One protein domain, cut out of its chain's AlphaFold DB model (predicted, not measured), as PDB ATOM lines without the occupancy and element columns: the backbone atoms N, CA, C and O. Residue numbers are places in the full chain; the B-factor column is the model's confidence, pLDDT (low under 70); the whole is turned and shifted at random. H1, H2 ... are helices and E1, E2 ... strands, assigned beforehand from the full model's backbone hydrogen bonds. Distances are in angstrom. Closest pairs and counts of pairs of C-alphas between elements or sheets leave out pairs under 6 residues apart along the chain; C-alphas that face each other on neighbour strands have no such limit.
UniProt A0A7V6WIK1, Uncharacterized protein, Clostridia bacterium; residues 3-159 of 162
ATOM      1  N   TRP A   3      33.760 -33.021  36.051       97.56
ATOM      2  CA  TRP A   3      32.398 -33.491  36.343       97.56
ATOM      3  C   TRP A   3      32.112 -34.808  35.630       97.56
ATOM      4  O   TRP A   3      32.819 -35.194  34.704       97.56
ATOM      5  N   THR A   4      31.062 -35.504  36.054       97.44
ATOM      6  CA  THR A   4      30.670 -36.777  35.450       97.44
ATOM      7  C   THR A   4      29.475 -36.647  34.521       97.44
ATOM      8  O   THR A   4      28.559 -35.875  34.800       97.44
ATOM      9  N   TYR A   5      29.415 -37.475  33.482       97.12
ATOM     10  CA  TYR A   5      28.208 -37.659  32.674       97.12
ATOM     11  C   TYR A   5      28.067 -39.117  32.214       97.12
ATOM     12  O   TYR A   5      28.993 -39.916  32.353       97.12
ATOM     13  N   ASP A   6      26.885 -39.494  31.733       96.75
ATOM     14  CA  ASP A   6      26.622 -40.859  31.274       96.75
ATOM     15  C   ASP A   6      27.321 -41.137  29.923       96.75
ATOM     16  O   ASP A   6      27.122 -40.362  28.983       96.75
ATOM     17  N   PRO A   7      28.104 -42.229  29.786       97.38
ATOM     18  CA  PRO A   7      28.814 -42.554  28.551       97.38
ATOM     19  C   PRO A   7      27.909 -42.674  27.321       97.38
ATOM     20  O   PRO A   7      28.378 -42.455  26.209       97.38
ATOM     21  N   LEU A   8      26.631 -43.020  27.487       96.31
ATOM     22  CA  LEU A   8      25.706 -43.231  26.371       96.31
ATOM     23  C   LEU A   8      24.883 -41.980  26.015       96.31
ATOM     24  O   LEU A   8      24.097 -42.005  25.070       96.31
ATOM     25  N   GLU A   9      25.092 -40.859  26.710       95.44
ATOM     26  CA  GLU A   9      24.471 -39.573  26.377       95.44
ATOM     27  C   GLU A   9      25.281 -38.833  25.306       95.44
ATOM     28  O   GLU A   9      26.088 -37.948  25.604       95.44
ATOM     29  N   ALA A  10      25.050 -39.183  24.037       94.81
ATOM     30  CA  ALA A  10      25.775 -38.641  22.883       94.81
ATOM     31  C   ALA A  10      25.759 -37.102  22.800       94.81
ATOM     32  O   ALA A  10      26.772 -36.489  22.463       94.81
ATOM     33  N   SER A  11      24.639 -36.458  23.145       93.62
ATOM     34  CA  SER A  11      24.537 -34.991  23.167       93.62
ATOM     35  C   SER A  11      25.449 -34.362  24.225       93.62
ATOM     36  O   SER A  11      26.118 -33.366  23.947       93.62
ATOM     37  N   ASN A  12      25.523 -34.967  25.416       95.81
ATOM     38  CA  ASN A  12      26.423 -34.515  26.477       95.81
ATOM     39  C   ASN A  12      27.880 -34.746  26.085       95.81
ATOM     40  O   ASN A  12      28.709 -33.873  26.310       95.81
ATOM     41  N   ALA A  13      28.184 -35.883  25.458       96.06
ATOM     42  CA  ALA A  13      29.512 -36.180  24.937       96.06
ATOM     43  C   ALA A  13      29.963 -35.130  23.908       96.06
ATOM     44  O   ALA A  13      31.047 -34.561  24.033       96.06
ATOM     45  N   TYR A  14      29.106 -34.810  22.934       93.94
ATOM     46  CA  TYR A  14      29.396 -33.807  21.911       93.94
ATOM     47  C   TYR A  14      29.627 -32.414  22.515       93.94
ATOM     48  O   TYR A  14      30.572 -31.719  22.145       93.94
ATOM     49  N   LEU A  15      28.810 -32.001  23.487       94.06
ATOM     50  CA  LEU A  15      29.032 -30.738  24.191       94.06
ATOM     51  C   LEU A  15      30.347 -30.758  24.989       94.06
ATOM     52  O   LEU A  15      31.207 -29.903  24.794       94.06
ATOM     53  N   ASN A  16      30.511 -31.739  25.873       96.31
ATOM     54  CA  ASN A  16      31.594 -31.776  26.854       96.31
ATOM     55  C   ASN A  16      32.977 -31.967  26.222       96.31
ATOM     56  O   ASN A  16      33.952 -31.389  26.696       96.31
ATOM     57  N   ILE A  17      33.069 -32.765  25.159       94.81
ATOM     58  CA  ILE A  17      34.349 -33.146  24.558       94.81
ATOM     59  C   ILE A  17      34.619 -32.336  23.293       94.81
ATOM     60  O   ILE A  17      35.638 -31.656  23.194       94.81
ATOM     61  N   HIS A  18      33.701 -32.377  22.324       92.69
ATOM     62  CA  HIS A  18      33.931 -31.746  21.025       92.69
ATOM     63  C   HIS A  18      33.805 -30.217  21.099       92.69
ATOM     64  O   HIS A  18      34.631 -29.494  20.551       92.69
ATOM     65  N   ARG A  19      32.787 -29.694  21.799       91.56
ATOM     66  CA  ARG A  19      32.545 -28.241  21.872       91.56
ATOM     67  C   ARG A  19      33.346 -27.536  22.961       91.56
ATOM     68  O   ARG A  19      33.761 -26.405  22.735       91.56
ATOM     69  N   LEU A  20      33.522 -28.164  24.124       93.94
ATOM     70  CA  LEU A  20      34.260 -27.573  25.247       93.94
ATOM     71  C   LEU A  20      35.736 -27.987  25.290       93.94
ATOM     72  O   LEU A  20      36.519 -27.325  25.964       93.94
ATOM     73  N   GLY A  21      36.135 -29.048  24.586       93.75
ATOM     74  CA  GLY A  21      37.513 -29.539  24.598       93.75
ATOM     75  C   GLY A  21      37.882 -30.349  25.841       93.75
ATOM     76  O   GLY A  21      39.068 -30.525  26.106       93.75
ATOM     77  N   GLY A  22      36.904 -30.818  26.622       95.50
ATOM     78  CA  GLY A  22      37.165 -31.714  27.745       95.50
ATOM     79  C   GLY A  22      37.667 -33.079  27.278       95.50
ATOM     80  O   GLY A  22      37.380 -33.515  26.165       95.50
ATOM     81  N   VAL A  23      38.401 -33.764  28.148       96.25
ATOM     82  CA  VAL A  23      38.917 -35.116  27.900       96.25
ATOM     83  C   VAL A  23      38.428 -36.084  28.964       96.25
ATOM     84  O   VAL A  23      38.021 -35.669  30.048       96.25
ATOM     85  N   VAL A  24      38.466 -37.383  28.675       97.81
ATOM     86  CA  VAL A  24      38.118 -38.425  29.651       97.81
ATOM     87  C   VAL A  24      39.229 -39.457  29.724       97.81
ATOM     88  O   VAL A  24      39.568 -40.075  28.716       97.81
ATOM     89  N   ARG A  25      39.739 -39.695  30.934       96.69
ATOM     90  CA  ARG A  25      40.663 -40.803  31.235       96.69
ATOM     91  C   ARG A  25      40.105 -41.818  32.222       96.69
ATOM     92  O   ARG A  25      40.648 -42.908  32.349       96.69
ATOM     93  N   HIS A  26      39.009 -41.483  32.902       97.06
ATOM     94  CA  HIS A  26      38.459 -42.310  33.968       97.06
ATOM     95  C   HIS A  26      37.001 -42.682  33.704       97.06
ATOM     96  O   HIS A  26      36.179 -41.854  33.299       97.06
ATOM     97  N   TYR A  27      36.692 -43.944  33.989       98.31
ATOM     98  CA  TYR A  27      35.364 -44.532  33.879       98.31
ATOM     99  C   TYR A  27      34.940 -45.074  35.243       98.31
ATOM    100  O   TYR A  27      35.627 -45.909  35.828       98.31
ATOM    101  N   TYR A  28      33.787 -44.638  35.737       97.75
ATOM    102  CA  TYR A  28      33.186 -45.142  36.966       97.75
ATOM    103  C   TYR A  28      32.060 -46.116  36.645       97.75
ATOM    104  O   TYR A  28      31.067 -45.761  36.008       97.75
ATOM    105  N   VAL A  29      32.213 -47.350  37.122       96.56
ATOM    106  CA  VAL A  29      31.199 -48.399  37.010       96.56
ATOM    107  C   VAL A  29      30.128 -48.190  38.074       96.56
ATOM    108  O   VAL A  29      30.447 -48.080  39.253       96.56
ATOM    109  N   ASN A  30      28.863 -48.170  37.650       91.81
ATOM    110  CA  ASN A  30      27.675 -48.079  38.496       91.81
ATOM    111  C   ASN A  30      27.783 -47.017  39.608       91.81
ATOM    112  O   ASN A  30      27.566 -47.308  40.782       91.81
ATOM    113  N   HIS A  31      28.154 -45.791  39.231       89.94
ATOM    114  CA  HIS A  31      28.612 -44.751  40.154       89.94
ATOM    115  C   HIS A  31      27.590 -44.366  41.237       89.94
ATOM    116  O   HIS A  31      27.977 -44.053  42.358       89.94
ATOM    117  N   TYR A  32      26.295 -44.404  40.922       85.06
ATOM    118  CA  TYR A  32      25.213 -44.087  41.860       85.06
ATOM    119  C   TYR A  32      24.596 -45.320  42.538       85.06
ATOM    120  O   TYR A  32      23.664 -45.168  43.322       85.06
ATOM    121  N   GLY A  33      25.097 -46.532  42.272       81.62
ATOM    122  CA  GLY A  33      24.554 -47.761  42.854       81.62
ATOM    123  C   GLY A  33      23.150 -48.111  42.346       81.62
ATOM    124  O   GLY A  33      22.796 -47.810  41.203       81.62
ATOM    125  N   GLU A  34      22.363 -48.796  43.182       69.06
ATOM    126  CA  GLU A  34      20.980 -49.165  42.858       69.06
ATOM    127  C   GLU A  34      20.084 -47.922  42.775       69.06
ATOM    128  O   GLU A  34      19.819 -47.244  43.767       69.06
ATOM    129  N   MET A  35      19.593 -47.626  41.571       64.75
ATOM    130  CA  MET A  35      18.638 -46.544  41.346       64.75
ATOM    131  C   MET A  35      17.209 -47.083  41.474       64.75
ATOM    132  O   MET A  35      16.787 -47.936  40.694       64.75
ATOM    133  N   LEU A  36      16.455 -46.566  42.450       57.88
ATOM    134  CA  LEU A  36      15.088 -47.011  42.758       57.88
ATOM    135  C   LEU A  36      14.037 -46.531  41.736       57.88
ATOM    136  O   LEU A  36      12.918 -47.049  41.712       57.88
ATOM    137  N   ASP A  37      14.383 -45.581  40.865       64.19
ATOM    138  CA  ASP A  37      13.460 -45.009  39.882       64.19
ATOM    139  C   ASP A  37      13.131 -46.003  38.762       64.19
ATOM    140  O   ASP A  37      14.032 -46.525  38.102       64.19
ATOM    141  N   LYS A  38      11.837 -46.188  38.457       58.41
ATOM    142  CA  LYS A  38      11.329 -47.122  37.425       58.41
ATOM    143  C   LYS A  38      11.997 -46.991  36.047       58.41
ATOM    144  O   LYS A  38      12.010 -47.950  35.290       58.41
ATOM    145  N   ILE A  39      12.531 -45.813  35.717       56.72
ATOM    146  CA  ILE A  39      13.213 -45.532  34.442       56.72
ATOM    147  C   ILE A  39      14.659 -46.058  34.440       56.72
ATOM    148  O   ILE A  39      15.187 -46.394  33.387       56.72
ATOM    149  N   ASN A  40      15.319 -46.122  35.600       56.09
ATOM    150  CA  ASN A  40      16.718 -46.536  35.738       56.09
ATOM    151  C   ASN A  40      16.882 -47.970  36.261       56.09
ATOM    152  O   ASN A  40      17.994 -48.496  36.222       56.09
ATOM    153  N   GLN A  41      15.801 -48.605  36.725       66.56
ATOM    154  CA  GLN A  41      15.826 -49.981  37.214       66.56
ATOM    155  C   GLN A  41      16.433 -50.929  36.167       66.56
ATOM    156  O   GLN A  41      15.946 -51.045  35.045       66.56
ATOM    157  N   GLY A  42      17.526 -51.596  36.547       76.75
ATOM    158  CA  GLY A  42      18.196 -52.616  35.736       76.75
ATOM    159  C   GLY A  42      19.315 -52.124  34.811       76.75
ATOM    160  O   GLY A  42      20.028 -52.967  34.271       76.75
ATOM    161  N   ILE A  43      19.535 -50.811  34.650       87.56
ATOM    162  CA  ILE A  43      20.676 -50.283  33.877       87.56
ATOM    163  C   ILE A  43      21.677 -49.611  34.824       87.56
ATOM    164  O   ILE A  43      21.341 -48.594  35.432       87.56
ATOM    165  N   PRO A  44      22.919 -50.121  34.922       91.44
ATOM    166  CA  PRO A  44      23.945 -49.530  35.771       91.44
ATOM    167  C   PRO A  44      24.225 -48.056  35.474       91.44
ATOM    168  O   PRO A  44      24.293 -47.638  34.318       91.44
ATOM    169  N   SER A  45      24.475 -47.284  36.527       92.44
ATOM    170  CA  SER A  45      24.706 -45.836  36.482       92.44
ATOM    171  C   SER A  45      26.155 -45.462  36.136       92.44
ATOM    172  O   SER A  45      26.807 -44.692  36.838       92.44
ATOM    173  N   ASP A  46      26.687 -46.021  35.050       96.88
ATOM    174  CA  ASP A  46      28.073 -45.760  34.638       96.88
ATOM    175  C   ASP A  46      28.311 -44.287  34.282       96.88
ATOM    176  O   ASP A  46      27.420 -43.607  33.756       96.88
ATOM    177  N   ARG A  47      29.520 -43.792  34.563       97.75
ATOM    178  CA  ARG A  47      29.900 -42.389  34.375       97.75
ATOM    179  C   ARG A  47      31.297 -42.244  33.783       97.75
ATOM    180  O   ARG A  47      32.226 -42.916  34.213       97.75
ATOM    181  N   LEU A  48      31.448 -41.312  32.850       98.38
ATOM    182  CA  LEU A  48      32.744 -40.793  32.414       98.38
ATOM    183  C   LEU A  48      33.104 -39.585  33.273       98.38
ATOM    184  O   LEU A  48      32.258 -38.706  33.446       98.38
ATOM    185  N   LEU A  49      34.331 -39.532  33.796       98.12
ATOM    186  CA  LEU A  49      34.866 -38.331  34.436       98.12
ATOM    187  C   LEU A  49      35.469 -37.432  33.360       98.12
ATOM    188  O   LEU A  49      36.540 -37.724  32.828       98.12
ATOM    189  N   LEU A  50      34.780 -36.343  33.052       97.94
ATOM    190  CA  LEU A  50      35.328 -35.308  32.200       97.94
ATOM    191  C   LEU A  50      36.326 -34.467  32.991       97.94
ATOM    192  O   LEU A  50      36.032 -34.006  34.095       97.94
ATOM    193  N   GLU A  51      37.468 -34.214  32.375       97.38
ATOM    194  CA  GLU A  51      38.518 -33.335  32.854       97.38
ATOM    195  C   GLU A  51      38.670 -32.187  31.853       97.38
ATOM    196  O   GLU A  51      38.948 -32.390  30.670       97.38
ATOM    197  N   TRP A  52      38.428 -30.963  32.316       96.31
ATOM    198  CA  TRP A  52      38.443 -29.764  31.485       96.31
ATOM    199  C   TRP A  52      39.580 -28.831  31.892       96.31
ATOM    200  O   TRP A  52      39.586 -28.274  32.999       96.31
ATOM    201  N   TYR A  53      40.534 -28.679  30.975       94.19
ATOM    202  CA  TYR A  53      41.753 -27.891  31.124       94.19
ATOM    203  C   TYR A  53      41.631 -26.599  30.319       94.19
ATOM    204  O   TYR A  53      41.949 -26.570  29.132       94.19
ATOM    205  N   LEU A  54      41.149 -25.538  30.967       92.56
ATOM    206  CA  LEU A  54      40.860 -24.247  30.328       92.56
ATOM    207  C   LEU A  54      42.073 -23.638  29.607       92.56
ATOM    208  O   LEU A  54      41.931 -23.093  28.514       92.56
ATOM    209  N   ASP A  55      43.262 -23.797  30.183       92.94
ATOM    210  CA  ASP A  55      44.509 -23.245  29.643       92.94
ATOM    211  C   ASP A  55      45.221 -24.197  28.666       92.94
ATOM    212  O   ASP A  55      46.331 -23.917  28.223       92.94
ATOM    213  N   SER A  56      44.607 -25.336  28.321       91.56
ATOM    214  CA  SER A  56      45.206 -26.287  27.376       91.56
ATOM    215  C   SER A  56      45.228 -25.738  25.952       91.56
ATOM    216  O   SER A  56      44.296 -25.058  25.511       91.56
ATOM    217  N   THR A  57      46.248 -26.127  25.184       89.62
ATOM    218  CA  THR A  57      46.374 -25.806  23.754       89.62
ATOM    219  C   THR A  57      45.110 -26.175  22.972       89.62
ATOM    220  O   THR A  57      44.661 -25.410  22.113       89.62
ATOM    221  N   ARG A  58      44.489 -27.317  23.300       87.88
ATOM    222  CA  ARG A  58      43.216 -27.761  22.716       87.88
ATOM    223  C   ARG A  58      42.091 -26.750  22.944       87.88
ATOM    224  O   ARG A  58      41.451 -26.331  21.980       87.88
ATOM    225  N   VAL A  59      41.845 -26.349  24.193       91.62
ATOM    226  CA  VAL A  59      40.758 -25.409  24.522       91.62
ATOM    227  C   VAL A  59      41.023 -24.034  23.913       91.62
ATOM    228  O   VAL A  59      40.114 -23.443  23.333       91.62
ATOM    229  N   GLN A  60      42.267 -23.555  23.946       93.06
ATOM    230  CA  GLN A  60      42.641 -22.288  23.313       93.06
ATOM    231  C   GLN A  60      42.424 -22.316  21.790       93.06
ATOM    232  O   GLN A  60      41.904 -21.355  21.224       93.06
ATOM    233  N   SER A  61      42.729 -23.434  21.124       89.69
ATOM    234  CA  SER A  61      42.475 -23.605  19.684       89.69
ATOM    235  C   SER A  61      40.978 -23.577  19.355       89.69
ATOM    236  O   SER A  61      40.562 -22.899  18.415       89.69
ATOM    237  N   ILE A  62      40.161 -24.260  20.162       89.94
ATOM    238  CA  ILE A  62      38.696 -24.262  20.049       89.94
ATOM    239  C   ILE A  62      38.134 -22.842  20.208       89.94
ATOM    240  O   ILE A  62      37.317 -22.404  19.397       89.94
ATOM    241  N   LEU A  63      38.598 -22.094  21.216       90.25
ATOM    242  CA  LEU A  63      38.175 -20.709  21.455       90.25
ATOM    243  C   LEU A  63      38.589 -19.763  20.320       90.25
ATOM    244  O   LEU A  63      37.845 -18.838  19.998       90.25
ATOM    245  N   ALA A  64      39.728 -20.024  19.675       92.12
ATOM    246  CA  ALA A  64      40.183 -19.297  18.493       92.12
ATOM    247  C   ALA A  64      39.391 -19.636  17.210       92.12
ATOM    248  O   ALA A  64      39.671 -19.074  16.154       92.12
ATOM    249  N   GLY A  65      38.406 -20.540  17.279       87.12
ATOM    250  CA  GLY A  65      37.595 -20.954  16.133       87.12
ATOM    251  C   GLY A  65      38.239 -22.041  15.268       87.12
ATOM    252  O   GLY A  65      37.677 -22.400  14.232       87.12
ATOM    253  N   ASN A  66      39.373 -22.607  15.692       83.44
ATOM    254  CA  ASN A  66      40.057 -23.688  14.985       83.44
ATOM    255  C   ASN A  66      39.410 -25.035  15.334       83.44
ATOM    256  O   ASN A  66      39.963 -25.848  16.075       83.44
ATOM    257  N   PHE A  67      38.206 -25.258  14.809       71.31
ATOM    258  CA  PHE A  67      37.494 -26.527  14.929       71.31
ATOM    259  C   PHE A  67      37.888 -27.461  13.786       71.31
ATOM    260  O   PHE A  67      37.682 -27.127  12.619       71.31
ATOM    261  N   SER A  68      38.390 -28.656  14.107       69.94
ATOM    262  CA  SER A  68      38.442 -29.733  13.117       69.94
ATOM    263  C   SER A  68      37.055 -30.385  13.034       69.94
ATOM    264  O   SER A  68      36.559 -30.851  14.063       69.94
ATOM    265  N   PRO A  69      36.392 -30.398  11.862       65.38
ATOM    266  CA  PRO A  69      35.039 -30.934  11.736       65.38
ATOM    267  C   PRO A  69      34.992 -32.453  11.924       65.38
ATOM    268  O   PRO A  69      34.042 -32.945  12.527       65.38
ATOM    269  N   ASP A  70      36.032 -33.164  11.479       71.12
ATOM    270  CA  ASP A  70      36.135 -34.617  11.587       71.12
ATOM    271  C   ASP A  70      37.506 -35.010  12.161       71.12
ATOM    272  O   ASP A  70      38.536 -34.839  11.499       71.12
ATOM    273  N   PRO A  71      37.570 -35.513  13.407       79.19
ATOM    274  CA  PRO A  71      38.810 -36.038  13.963       79.19
ATOM    275  C   PRO A  71      39.243 -37.294  13.183       79.19
ATOM    276  O   PRO A  71      38.402 -38.151  12.897       79.19
ATOM    277  N   PRO A  72      40.543 -37.464  12.871       85.62
ATOM    278  CA  PRO A  72      41.006 -38.662  12.181       85.62
ATOM    279  C   PRO A  72      40.770 -39.904  13.046       85.62
ATOM    280  O   PRO A  72      40.893 -39.856  14.274       85.62
ATOM    281  N   VAL A  73      40.438 -41.016  12.399       93.00
ATOM    282  CA  VAL A  73      40.225 -42.330  13.012       93.00
ATOM    283  C   VAL A  73      40.988 -43.352  12.187       93.00
ATOM    284  O   VAL A  73      40.882 -43.355  10.963       93.00
ATOM    285  N   GLU A  74      41.723 -44.234  12.855       96.12
ATOM    286  CA  GLU A  74      42.514 -45.282  12.205       96.12
ATOM    287  C   GLU A  74      41.788 -46.628  12.250       96.12
ATOM    288  O   GLU A  74      41.832 -47.389  11.285       96.12
ATOM    289  N   LYS A  75      41.064 -46.911  13.344       97.12
ATOM    290  CA  LYS A  75      40.370 -48.190  13.519       97.12
ATOM    291  C   LYS A  75      39.103 -48.083  14.355       97.12
ATOM    292  O   LYS A  75      39.040 -47.326  15.314       97.12
ATOM    293  N   THR A  76      38.087 -48.874  14.013       97.56
ATOM    294  CA  THR A  76      36.871 -49.024  14.828       97.56
ATOM    295  C   THR A  76      37.022 -50.210  15.777       97.56
ATOM    296  O   THR A  76      37.292 -51.316  15.321       97.56
ATOM    297  N   VAL A  77      36.818 -49.982  17.076       98.31
ATOM    298  CA  VAL A  77      36.952 -50.990  18.147       98.31
ATOM    299  C   VAL A  77      35.630 -51.407  18.776       98.31
ATOM    300  O   VAL A  77      35.563 -52.450  19.417       98.31
ATOM    301  N   LEU A  78      34.577 -50.617  18.572       97.81
ATOM    302  CA  LEU A  78      33.197 -51.022  18.821       97.81
ATOM    303  C   LEU A  78      32.368 -50.617  17.613       97.81
ATOM    304  O   LEU A  78      32.178 -49.423  17.365       97.81
ATOM    305  N   SER A  79      31.917 -51.601  16.843       95.19
ATOM    306  CA  SER A  79      31.073 -51.386  15.672       95.19
ATOM    307  C   SER A  79      29.587 -51.419  16.033       95.19
ATOM    308  O   SER A  79      29.172 -51.965  17.055       95.19
ATOM    309  N   LEU A  80      28.781 -50.811  15.166       92.50
ATOM    310  CA  LEU A  80      27.328 -50.752  15.264       92.50
ATOM    311  C   LEU A  80      26.733 -51.347  13.991       92.50
ATOM    312  O   LEU A  80      27.202 -51.034  12.894       92.50
ATOM    313  N   GLN A  81      25.672 -52.135  14.136       91.00
ATOM    314  CA  GLN A  81      24.833 -52.580  13.025       91.00
ATOM    315  C   GLN A  81      23.378 -52.172  13.241       91.00
ATOM    316  O   GLN A  81      22.928 -51.967  14.368       91.00
ATOM    317  N   ASN A  82      22.638 -52.032  12.144       86.81
ATOM    318  CA  ASN A  82      21.202 -51.800  12.206       86.81
ATOM    319  C   ASN A  82      20.486 -53.146  12.314       86.81
ATOM    320  O   ASN A  82      20.687 -54.013  11.466       86.81
ATOM    321  N   SER A  83      19.618 -53.283  13.311       84.50
ATOM    322  CA  SER A  83      18.717 -54.424  13.457       84.50
ATOM    323  C   SER A  83      17.253 -53.958  13.402       84.50
ATOM    324  O   SER A  83      16.978 -52.767  13.594       84.50
ATOM    325  N   PRO A  84      16.283 -54.868  13.190       81.94
ATOM    326  CA  PRO A  84      14.860 -54.544  13.313       81.94
ATOM    327  C   PRO A  84      14.483 -53.966  14.688       81.94
ATOM    328  O   PRO A  84      13.552 -53.174  14.785       81.94
ATOM    329  N   GLY A  85      15.226 -54.339  15.738       79.00
ATOM    330  CA  GLY A  85      15.093 -53.828  17.102       79.00
ATOM    331  C   GLY A  85      15.949 -52.591  17.384       79.00
ATOM    332  O   GLY A  85      16.222 -52.302  18.539       79.00
ATOM    333  N   GLY A  86      16.419 -51.869  16.365       82.38
ATOM    334  CA  GLY A  86      17.256 -50.678  16.525       82.38
ATOM    335  C   GLY A  86      18.761 -50.944  16.391       82.38
ATOM    336  O   GLY A  86      19.180 -52.064  16.087       82.38
ATOM    337  N   PRO A  87      19.600 -49.905  16.543       89.38
ATOM    338  CA  PRO A  87      21.044 -50.043  16.408       89.38
ATOM    339  C   PRO A  87      21.617 -50.889  17.546       89.38
ATOM    340  O   PRO A  87      21.405 -50.571  18.718       89.38
ATOM    341  N   GLU A  88      22.382 -51.920  17.209       91.88
ATOM    342  CA  GLU A  88      22.988 -52.839  18.172       91.88
ATOM    343  C   GLU A  88      24.517 -52.889  18.051       91.88
ATOM    344  O   GLU A  88      25.059 -52.627  16.968       91.88
ATOM    345  N   PRO A  89      25.232 -53.200  19.147       93.31
ATOM    346  CA  PRO A  89      26.661 -53.484  19.092       93.31
ATOM    347  C   PRO A  89      26.915 -54.701  18.196       93.31
ATOM    348  O   PRO A  89      26.290 -55.741  18.382       93.31
ATOM    349  N   ALA A  90      27.829 -54.582  17.234       89.88
ATOM    350  CA  ALA A  90      28.055 -55.619  16.220       89.88
ATOM    351  C   ALA A  90      29.382 -56.373  16.388       89.88
ATOM    352  O   ALA A  90      29.514 -57.519  15.962       89.88
ATOM    353  N   GLY A  91      30.385 -55.740  16.993       91.75
ATOM    354  CA  GLY A  91      31.714 -56.319  17.113       91.75
ATOM    355  C   GLY A  91      32.633 -55.481  17.981       91.75
ATOM    356  O   GLY A  91      32.556 -54.251  17.987       91.75
ATOM    357  N   ILE A  92      33.500 -56.179  18.709       96.75
ATOM    358  CA  ILE A  92      34.515 -55.589  19.571       96.75
ATOM    359  C   ILE A  92      35.882 -56.070  19.129       96.75
ATOM    360  O   ILE A  92      36.103 -57.271  18.988       96.75
ATOM    361  N   ASP A  93      36.801 -55.124  18.999       97.62
ATOM    362  CA  ASP A  93      38.225 -55.394  18.892       97.62
ATOM    363  C   ASP A  93      38.916 -54.813  20.130       97.62
ATOM    364  O   ASP A  93      38.869 -53.603  20.358       97.62
ATOM    365  N   LEU A  94      39.518 -55.674  20.953       98.06
ATOM    366  CA  LEU A  94      40.320 -55.283  22.121       98.06
ATOM    367  C   LEU A  94      41.832 -55.374  21.855       98.06
ATOM    368  O   LEU A  94      42.626 -54.958  22.695       98.06
ATOM    369  N   GLU A  95      42.234 -55.865  20.689       97.81
ATOM    370  CA  GLU A  95      43.633 -56.065  20.308       97.81
ATOM    371  C   GLU A  95      44.183 -54.885  19.495       97.81
ATOM    372  O   GLU A  95      45.362 -54.865  19.152       97.81
ATOM    373  N   ALA A  96      43.358 -53.877  19.192       97.44
ATOM    374  CA  ALA A  96      43.805 -52.668  18.511       97.44
ATOM    375  C   ALA A  96      44.911 -51.951  19.308       97.44
ATOM    376  O   ALA A  96      44.882 -51.877  20.543       97.44
ATOM    377  N   GLU A  97      45.886 -51.411  18.581       96.75
ATOM    378  CA  GLU A  97      47.037 -50.681  19.132       96.75
ATOM    379  C   GLU A  97      47.271 -49.328  18.457       96.75
ATOM    380  O   GLU A  97      48.149 -48.570  18.889       96.75
ATOM    381  N   GLU A  98      46.473 -49.038  17.429       97.69
ATOM    382  CA  GLU A  98      46.461 -47.821  16.636       97.69
ATOM    383  C   GLU A  98      46.309 -46.592  17.538       97.69
ATOM    384  O   GLU A  98      45.735 -46.650  18.633       97.69
ATOM    385  N   ALA A  99      46.855 -45.464  17.096       96.12
ATOM    386  CA  ALA A  99      46.900 -44.249  17.893       96.12
ATOM    387  C   ALA A  99      45.504 -43.654  18.086       96.12
ATOM    388  O   ALA A  99      45.265 -43.019  19.113       96.12
ATOM    389  N   ARG A 100      44.591 -43.849  17.120       96.75
ATOM    390  CA  ARG A 100      43.245 -43.256  17.138       96.75
ATOM    391  C   ARG A 100      42.156 -44.283  16.846       96.75
ATOM    392  O   ARG A 100      41.990 -44.742  15.715       96.75
ATOM    393  N   LEU A 101      41.370 -44.595  17.869       98.06
ATOM    394  CA  LEU A 101      40.339 -45.626  17.844       98.06
ATOM    395  C   LEU A 101      38.942 -45.012  17.900       98.06
ATOM    396  O   LEU A 101      38.725 -43.986  18.541       98.06
ATOM    397  N   LEU A 102      37.980 -45.670  17.262       97.50
ATOM    398  CA  LEU A 102      36.582 -45.266  17.228       97.50
ATOM    399  C   LEU A 102      35.692 -46.286  17.927       97.50
ATOM    400  O   LEU A 102      35.688 -47.472  17.597       97.50
ATOM    401  N   LEU A 103      34.887 -45.789  18.855       97.62
ATOM    402  CA  LEU A 103      33.900 -46.553  19.602       97.62
ATOM    403  C   LEU A 103      32.518 -45.966  19.305       97.62
ATOM    404  O   LEU A 103      32.199 -44.868  19.766       97.62
ATOM    405  N   TRP A 104      31.700 -46.670  18.517       96.50
ATOM    406  CA  TRP A 104      30.340 -46.228  18.201       96.50
ATOM    407  C   TRP A 104      29.399 -46.374  19.398       96.50
ATOM    408  O   TRP A 104      29.485 -47.332  20.160       96.50
ATOM    409  N   ILE A 105      28.466 -45.435  19.524       95.62
ATOM    410  CA  ILE A 105      27.363 -45.429  20.488       95.62
ATOM    411  C   ILE A 105      26.048 -45.056  19.778       95.62
ATOM    412  O   ILE A 105      26.064 -44.406  18.722       95.62
ATOM    413  N   PRO A 106      24.885 -45.420  20.342       93.56
ATOM    414  CA  PRO A 106      23.602 -44.969  19.820       93.56
ATOM    415  C   PRO A 106      23.478 -43.444  19.927       93.56
ATOM    416  O   PRO A 106      23.820 -42.854  20.950       93.56
ATOM    417  N   ALA A 107      22.932 -42.794  18.895       90.38
ATOM    418  CA  ALA A 107      22.707 -41.343  18.937       90.38
ATOM    419  C   ALA A 107      21.649 -40.925  19.974       90.38
ATOM    420  O   ALA A 107      21.693 -39.805  20.475       90.38
ATOM    421  N   ASN A 108      20.688 -41.804  20.284       90.50
ATOM    422  CA  ASN A 108      19.632 -41.535  21.257       90.50
ATOM    423  C   ASN A 108      19.430 -42.729  22.199       90.50
ATOM    424  O   ASN A 108      18.571 -43.586  21.990       90.50
ATOM    425  N   PHE A 109      20.248 -42.779  23.248       92.50
ATOM    426  CA  PHE A 109      20.182 -43.836  24.254       92.50
ATOM    427  C   PHE A 109      18.882 -43.816  25.072       92.50
ATOM    428  O   PHE A 109      18.406 -44.869  25.488       92.50
ATOM    429  N   GLN A 110      18.267 -42.646  25.264       91.88
ATOM    430  CA  GLN A 110      17.021 -42.518  26.024       91.88
ATOM    431  C   GLN A 110      15.844 -43.227  25.343       91.88
ATOM    432  O   GLN A 110      15.040 -43.863  26.025       91.88
ATOM    433  N   ILE A 111      15.773 -43.188  24.005       90.88
ATOM    434  CA  ILE A 111      14.785 -43.968  23.243       90.88
ATOM    435  C   ILE A 111      15.011 -45.465  23.465       90.88
ATOM    436  O   ILE A 111      14.082 -46.158  23.871       90.88
ATOM    437  N   LEU A 112      16.248 -45.952  23.300       90.50
ATOM    438  CA  LEU A 112      16.568 -47.369  23.524       90.50
ATOM    439  C   LEU A 112      16.214 -47.816  24.941       90.50
ATOM    440  O   LEU A 112      15.619 -48.867  25.137       90.50
ATOM    441  N   LYS A 113      16.537 -46.994  25.938       90.81
ATOM    442  CA  LYS A 113      16.246 -47.274  27.341       90.81
ATOM    443  C   LYS A 113      14.752 -47.404  27.630       90.81
ATOM    444  O   LYS A 113      14.373 -48.210  28.473       90.81
ATOM    445  N   LYS A 114      13.916 -46.620  26.947       90.62
ATOM    446  CA  LYS A 114      12.459 -46.644  27.108       90.62
ATOM    447  C   LYS A 114      11.804 -47.780  26.325       90.62
ATOM    448  O   LYS A 114      10.896 -48.424  26.840       90.62
ATOM    449  N   GLU A 115      12.216 -47.976  25.079       90.75
ATOM    450  CA  GLU A 115      11.529 -48.862  24.137       90.75
ATOM    451  C   GLU A 115      12.077 -50.289  24.178       90.75
ATOM    452  O   GLU A 115      11.313 -51.239  24.026       90.75
ATOM    453  N   ILE A 116      13.387 -50.451  24.400       91.69
ATOM    454  CA  ILE A 116      14.092 -51.738  24.293       91.69
ATOM    455  C   ILE A 116      15.158 -51.854  25.407       91.69
ATOM    456  O   ILE A 116      16.366 -51.843  25.136       91.69
ATOM    457  N   PRO A 117      14.751 -51.969  26.690       90.88
ATOM    458  CA  PRO A 117      15.666 -51.908  27.836       90.88
ATOM    459  C   PRO A 117      16.801 -52.941  27.802       90.88
ATOM    460  O   PRO A 117      17.908 -52.663  28.258       90.88
ATOM    461  N   GLN A 118      16.553 -54.124  27.236       90.75
ATOM    462  CA  GLN A 118      17.556 -55.183  27.101       90.75
ATOM    463  C   GLN A 118      18.681 -54.769  26.145       90.75
ATOM    464  O   GLN A 118      19.853 -54.990  26.444       90.75
ATOM    465  N   LEU A 119      18.344 -54.103  25.035       93.12
ATOM    466  CA  LEU A 119      19.331 -53.560  24.103       93.12
ATOM    467  C   LEU A 119      20.105 -52.397  24.738       93.12
ATOM    468  O   LEU A 119      21.318 -52.292  24.574       93.12
ATOM    469  N   ALA A 120      19.429 -51.556  25.525       93.69
ATOM    470  CA  ALA A 120      20.083 -50.492  26.281       93.69
ATOM    471  C   ALA A 120      21.087 -51.038  27.316       93.69
ATOM    472  O   ALA A 120      22.180 -50.486  27.471       93.69
ATOM    473  N   LEU A 121      20.752 -52.141  27.992       93.75
ATOM    474  CA  LEU A 121      21.678 -52.846  28.877       93.75
ATOM    475  C   LEU A 121      22.856 -53.446  28.097       93.75
ATOM    476  O   LEU A 121      23.995 -53.290  28.529       93.75
ATOM    477  N   GLY A 122      22.611 -54.061  26.935       94.62
ATOM    478  CA  GLY A 122      23.670 -54.558  26.049       94.62
ATOM    479  C   GLY A 122      24.674 -53.460  25.689       94.62
ATOM    480  O   GLY A 122      25.868 -53.598  25.951       94.62
ATOM    481  N   TRP A 123      24.186 -52.306  25.222       96.25
ATOM    482  CA  TRP A 123      25.025 -51.131  24.963       96.25
ATOM    483  C   TRP A 123      25.828 -50.682  26.187       96.25
ATOM    484  O   TRP A 123      27.016 -50.386  26.062       96.25
ATOM    485  N   ARG A 124      25.211 -50.639  27.376       96.88
ATOM    486  CA  ARG A 124      25.895 -50.267  28.627       96.88
ATOM    487  C   ARG A 124      27.092 -51.167  28.900       96.88
ATOM    488  O   ARG A 124      28.172 -50.664  29.199       96.88
ATOM    489  N   LEU A 125      26.896 -52.476  28.802       96.69
ATOM    490  CA  LEU A 125      27.925 -53.456  29.128       96.69
ATOM    491  C   LEU A 125      29.058 -53.457  28.098       96.69
ATOM    492  O   LEU A 125      30.223 -53.485  28.495       96.69
ATOM    493  N   GLU A 126      28.744 -53.343  26.806       97.81
ATOM    494  CA  GLU A 126      29.774 -53.319  25.763       97.81
ATOM    495  C   GLU A 126      30.585 -52.019  25.778       97.81
ATOM    496  O   GLU A 126      31.816 -52.059  25.756       97.81
ATOM    497  N   VAL A 127      29.936 -50.857  25.930       98.25
ATOM    498  CA  VAL A 127      30.663 -49.584  26.078       98.25
ATOM    499  C   VAL A 127      31.536 -49.599  27.326       98.25
ATOM    500  O   VAL A 127      32.686 -49.170  27.258       98.25
ATOM    501  N   ARG A 128      31.036 -50.126  28.452       98.38
ATOM    502  CA  ARG A 128      31.837 -50.299  29.669       98.38
ATOM    503  C   ARG A 128      33.080 -51.137  29.398       98.38
ATOM    504  O   ARG A 128      34.176 -50.719  29.761       98.38
ATOM    505  N   LYS A 129      32.910 -52.308  28.783       98.44
ATOM    506  CA  LYS A 129      34.000 -53.246  28.497       98.44
ATOM    507  C   LYS A 129      35.093 -52.583  27.661       98.44
ATOM    508  O   LYS A 129      36.255 -52.610  28.057       98.44
ATOM    509  N   VAL A 130      34.720 -51.950  26.549       98.56
ATOM    510  CA  VAL A 130      35.676 -51.319  25.627       98.56
ATOM    511  C   VAL A 130      36.336 -50.090  26.260       98.56
ATOM    512  O   VAL A 130      37.554 -49.946  26.176       98.56
ATOM    513  N   MET A 131      35.571 -49.231  26.946       98.50
ATOM    514  CA  MET A 131      36.123 -48.045  27.612       98.50
ATOM    515  C   MET A 131      37.110 -48.421  28.717       98.50
ATOM    516  O   MET A 131      38.224 -47.910  28.723       98.50
ATOM    517  N   LEU A 132      36.744 -49.327  29.632       98.50
ATOM    518  CA  LEU A 132      37.649 -49.753  30.707       98.50
ATOM    519  C   LEU A 132      38.943 -50.345  30.146       98.50
ATOM    520  O   LEU A 132      40.023 -49.997  30.620       98.50
ATOM    521  N   HIS A 133      38.834 -51.188  29.114       98.56
ATOM    522  CA  HIS A 133      39.991 -51.794  28.461       98.56
ATOM    523  C   HIS A 133      40.958 -50.740  27.923       98.56
ATOM    524  O   HIS A 133      42.110 -50.690  28.348       98.56
ATOM    525  N   TYR A 134      40.500 -49.860  27.032       98.44
ATOM    526  CA  TYR A 134      41.398 -48.909  26.376       98.44
ATOM    527  C   TYR A 134      41.877 -47.792  27.305       98.44
ATOM    528  O   TYR A 134      43.059 -47.452  27.264       98.44
ATOM    529  N   LEU A 135      41.025 -47.274  28.197       97.69
ATOM    530  CA  LEU A 135      41.457 -46.270  29.176       97.69
ATOM    531  C   LEU A 135      42.560 -46.822  30.096       97.69
ATOM    532  O   LEU A 135      43.543 -46.134  30.359       97.69
ATOM    533  N   SER A 136      42.474 -48.097  30.503       97.12
ATOM    534  CA  SER A 136      43.535 -48.752  31.291       97.12
ATOM    535  C   SER A 136      44.855 -48.944  30.527       97.12
ATOM    536  O   SER A 136      45.909 -49.072  31.145       97.12
ATOM    537  N   ARG A 137      44.816 -48.924  29.187       96.94
ATOM    538  CA  ARG A 137      45.984 -49.041  28.295       96.94
ATOM    539  C   ARG A 137      46.570 -47.679  27.902       96.94
ATOM    540  O   ARG A 137      47.342 -47.600  26.947       96.94
ATOM    541  N   GLY A 138      46.195 -46.608  28.604       96.50
ATOM    542  CA  GLY A 138      46.700 -45.257  28.350       96.50
ATOM    543  C   GLY A 138      46.041 -44.557  27.161       96.50
ATOM    544  O   GLY A 138      46.618 -43.624  26.602       96.50
ATOM    545  N   TYR A 139      44.850 -45.001  26.747       97.75
ATOM    546  CA  TYR A 139      44.009 -44.201  25.861       97.75
ATOM    547  C   TYR A 139      43.201 -43.187  26.665       97.75
ATOM    548  O   TYR A 139      42.885 -43.389  27.836       97.75
ATOM    549  N   ARG A 140      42.797 -42.109  26.003       96.81
ATOM    550  CA  ARG A 140      41.858 -41.116  26.528       96.81
ATOM    551  C   ARG A 140      40.822 -40.775  25.473       96.81
ATOM    552  O   ARG A 140      41.115 -40.834  24.284       96.81
ATOM    553  N   VAL A 141      39.623 -40.395  25.884       97.19
ATOM    554  CA  VAL A 141      38.650 -39.817  24.956       97.19
ATOM    555  C   VAL A 141      39.017 -38.357  24.732       97.19
ATOM    556  O   VAL A 141      39.073 -37.587  25.692       97.19
ATOM    557  N   GLU A 142      39.238 -37.984  23.475       93.62
ATOM    558  CA  GLU A 142      39.561 -36.602  23.098       93.62
ATOM    559  C   GLU A 142      38.546 -35.962  22.176       93.62
ATOM    560  O   GLU A 142      38.470 -34.740  22.121       93.62
ATOM    561  N   ASP A 143      37.782 -36.757  21.433       94.12
ATOM    562  CA  ASP A 143      36.794 -36.219  20.512       94.12
ATOM    563  C   ASP A 143      35.564 -37.110  20.406       94.12
ATOM    564  O   ASP A 143      35.536 -38.247  20.888       94.12
ATOM    565  N   VAL A 144      34.525 -36.566  19.784       93.38
ATOM    566  CA  VAL A 144      33.266 -37.254  19.528       93.38
ATOM    567  C   VAL A 144      32.810 -36.909  18.120       93.38
ATOM    568  O   VAL A 144      32.585 -35.743  17.799       93.38
ATOM    569  N   LEU A 145      32.617 -37.933  17.291       90.88
ATOM    570  CA  LEU A 145      31.965 -37.782  15.999       90.88
ATOM    571  C   LEU A 145      30.551 -37.255  16.215       90.88
ATOM    572  O   LEU A 145      29.793 -37.785  17.037       90.88
ATOM    573  N   ARG A 146      30.205 -36.214  15.456       81.75
ATOM    574  CA  ARG A 146      28.920 -35.529  15.566       81.75
ATOM    575  C   ARG A 146      27.768 -36.539  15.521       81.75
ATOM    576  O   ARG A 146      27.745 -37.375  14.616       81.75
ATOM    577  N   PRO A 147      26.785 -36.436  16.432       75.31
ATOM    578  CA  PRO A 147      25.562 -37.211  16.317       75.31
ATOM    579  C   PRO A 147      24.895 -36.919  14.966       75.31
ATOM    580  O   PRO A 147      24.448 -35.800  14.708       75.31
ATOM    581  N   ALA A 148      24.860 -37.918  14.092       71.75
ATOM    582  CA  ALA A 148      24.207 -37.870  12.791       71.75
ATOM    583  C   ALA A 148      23.300 -39.095  12.678       71.75
ATOM    584  O   ALA A 148      23.660 -40.162  13.174       71.75
ATOM    585  N   SER A 149      22.118 -38.916  12.077       63.47
ATOM    586  CA  SER A 149      21.007 -39.876  11.968       63.47
ATOM    587  C   SER A 149      21.357 -41.317  12.372       63.47
ATOM    588  O   SER A 149      21.798 -42.116  11.549       63.47
ATOM    589  N   GLY A 150      21.171 -41.628  13.661       68.94
ATOM    590  CA  GLY A 150      21.277 -42.980  14.224       68.94
ATOM    591  C   GLY A 150      22.536 -43.298  15.042       68.94
ATOM    592  O   GLY A 150      22.472 -44.200  15.875       68.94
ATOM    593  N   ARG A 151      23.649 -42.564  14.898       80.44
ATOM    594  CA  ARG A 151      24.908 -42.883  15.605       80.44
ATOM    595  C   ARG A 151      25.722 -41.664  16.041       80.44
ATOM    596  O   ARG A 151      25.655 -40.599  15.434       80.44
ATOM    597  N   ALA A 152      26.522 -41.858  17.082       92.31
ATOM    598  CA  ALA A 152      27.623 -40.987  17.490       92.31
ATOM    599  C   ALA A 152      28.820 -41.871  17.858       92.31
ATOM    600  O   ALA A 152      28.641 -43.066  18.078       92.31
ATOM    601  N   GLY A 153      30.035 -41.337  17.915       94.88
ATOM    602  CA  GLY A 153      31.203 -42.171  18.203       94.88
ATOM    603  C   GLY A 153      32.257 -41.443  19.007       94.88
ATOM    604  O   GLY A 153      32.569 -40.300  18.703       94.88
ATOM    605  N   TYR A 154      32.807 -42.099  20.019       97.44
ATOM    606  CA  TYR A 154      33.953 -41.587  20.759       97.44
ATOM    607  C   TYR A 154      35.240 -41.853  19.997       97.44
ATOM    608  O   TYR A 154      35.448 -42.961  19.502       97.44
ATOM    609  N   VAL A 155      36.119 -40.856  19.968       96.94
ATOM    610  CA  VAL A 155      37.482 -40.991  19.468       96.94
ATOM    611  C   VAL A 155      38.427 -41.102  20.654       96.94
ATOM    612  O   VAL A 155      38.591 -40.157  21.431       96.94
ATOM    613  N   LEU A 156      39.023 -42.284  20.788       97.88
ATOM    614  CA  LEU A 156      40.030 -42.592  21.789       97.88
ATOM    615  C   LEU A 156      41.416 -42.385  21.182       97.88
ATOM    616  O   LEU A 156      41.672 -42.827  20.065       97.88
ATOM    617  N   VAL A 157      42.309 -41.744  21.925       96.38
ATOM    618  CA  VAL A 157      43.661 -41.401  21.479       96.38
ATOM    619  C   VAL A 157      44.676 -41.948  22.470       96.38
ATOM    620  O   VAL A 157      44.500 -41.796  23.678       96.38
ATOM    621  N   LYS A 158      45.718 -42.609  21.965       95.94
ATOM    622  CA  LYS A 158      46.798 -43.186  22.774       95.94
ATOM    623  C   LYS A 158      47.745 -42.089  23.277       95.94
ATOM    624  O   LYS A 158      48.151 -41.230  22.497       95.94
ATOM    625  N   GLY A 159      48.132 -42.139  24.552       88.31
ATOM    626  CA  GLY A 159      49.167 -41.277  25.140       88.31
ATOM    627  C   GLY A 159      48.675 -40.353  26.261       88.31
ATOM    628  O   GLY A 159      47.477 -40.266  26.536       88.31
TER     629      GLY A 159
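What this domain is: This is residues 3 to 159 of the 162 residues of an uncharacterized protein of Clostridia bacterium (UniProt A0A7V6WIK1). A five-stranded sheet, E5 E4 E6 E8 E7, strongly twisted and curled, forms a wall with the helices H1 and H4 over one face, H1 over its E7 side and H4 over its E5 side. A small sheet of three strands, E1 E3 E2, covers these two helices from their other side, so that H1 and H4 lie between two sheets; the short helix H3 folds back on the beginning of H4, and H2 lies far out near one end of the longest axis, with a long loop, residues 29 to 46, towards the other end. The printed part has 157 residues with four named helices and eight named strands, in the order E1 H1 E2 E3 H2 E4 E5 E6 H3 H4 E7 E8, and its class is mixed, helices and strands. The large sheet is mixed and the small one all antiparallel. The whole is compact, with a radius of gyration of the C-alphas of 15.2 A and spans of 43 by 30 by 30 A.

Where its parts are: In the large sheet, E5 is residues 86 to 92, 18.2 A long, E4 is 75 to 83, 22.5 A, E6 is 100 to 106, 19.9 A, E8 is 151 to 158, 23.0 A, and E7 is 139 to 148, 24.6 A. E4 bends by 61 degrees at residue 78 and E7 by 54 degrees at residue 142. H4, residues 117 to 136, is the longest helix at 28.3 A, from C-alpha 117 at (15.666, -51.908, 27.836) to C-alpha 136 at (43.535, -48.752, 31.291). H1 is residues 10 to 19, 12.5 A; H3 is 109 to 115, 10.0 A; H2 is 57 to 63, 9.9 A. In the small sheet, E1 is residues 3 to 5, 7.0 A, beginning at C-alpha 3 at (32.398, -33.491, 36.343), E3 is 47 to 51, 12.6 A, and E2 is 23 to 28, 14.7 A.

How they stand to each other: The large sheet has the edge strands E5 and E7. E4 and E5 form a hairpin, with N 88 and O 81 at 2.9 A. E4 and E6 are parallel, with N 77 and O 102 at 2.8 A; the pairing is staggered, E4 pairing with E6 over residues 75 to 78 and with E5 over 78 to 83. E6 and E8 are antiparallel, with N 103 and O 154 at 3.0 A, and E7 and E8 form a hairpin, with N 145 and O 153 at 2.8 A. H1 and H4 are on the same face of this sheet, two layers, helices on one face of a sheet. H4 runs along the strands at a height over the sheet of 8.9 A; the C-alphas of Pro 89 and Trp 123 are its closest to E5, 6.5 A. H1 runs across the strands at a height of 7.4 A, and its closest C-alpha pair with E7 is His 18 and Asp 143, 5.3 A. H1 and H4 are apart. H3 and H4, a helical hairpin, touch through residues 119 to 121 of H4 alone, closest at the C-alphas of Lys 113 and Ala 120, 5.1 A, at a shallow tilt of 26 degrees, opposite ways. H3 only grazes the large sheet. In the small sheet E1 and E3 are antiparallel, with N 50 and O 3 at 2.8 A; E2 and E3 form a hairpin, with N 49 and O 26 at 3.0 A. H1 and H4 are on the same face of it too, at heights of 9.9 A and 10.8 A. The closest C-alphas of E2 and E7 are those of Arg 25 and Arg 140, 4.9 A. E1, H1, E2, with E3 between the two strands in the small sheet, and E6, H3 H4, E7, with E8 between the two strands in the large sheet, are split strand-helix-strand units, two strands of one sheet that are not neighbours, with helices between them along the chain, each with a right-handed crossover. H2 is on neither sheet; it is close to H1 but not clearly touching, with the C-alphas of Arg 19 and Ile 62 at 7.5 A. In H1, H2, H3 and H4 every O i to N i+4 pair is within hydrogen-bond range.

The domain as a whole: The two C-alphas farthest apart are those of Asp 55 and Pro 84, 46.1 A. The printed part has no cut. The links E2 to E3, 18 residues, and H2 to E4, 11 residues, are long. The mean pLDDT of the printed part is 90.7; it is under 70 at residues 34 to 41, 68 to 69 and 149 to 150.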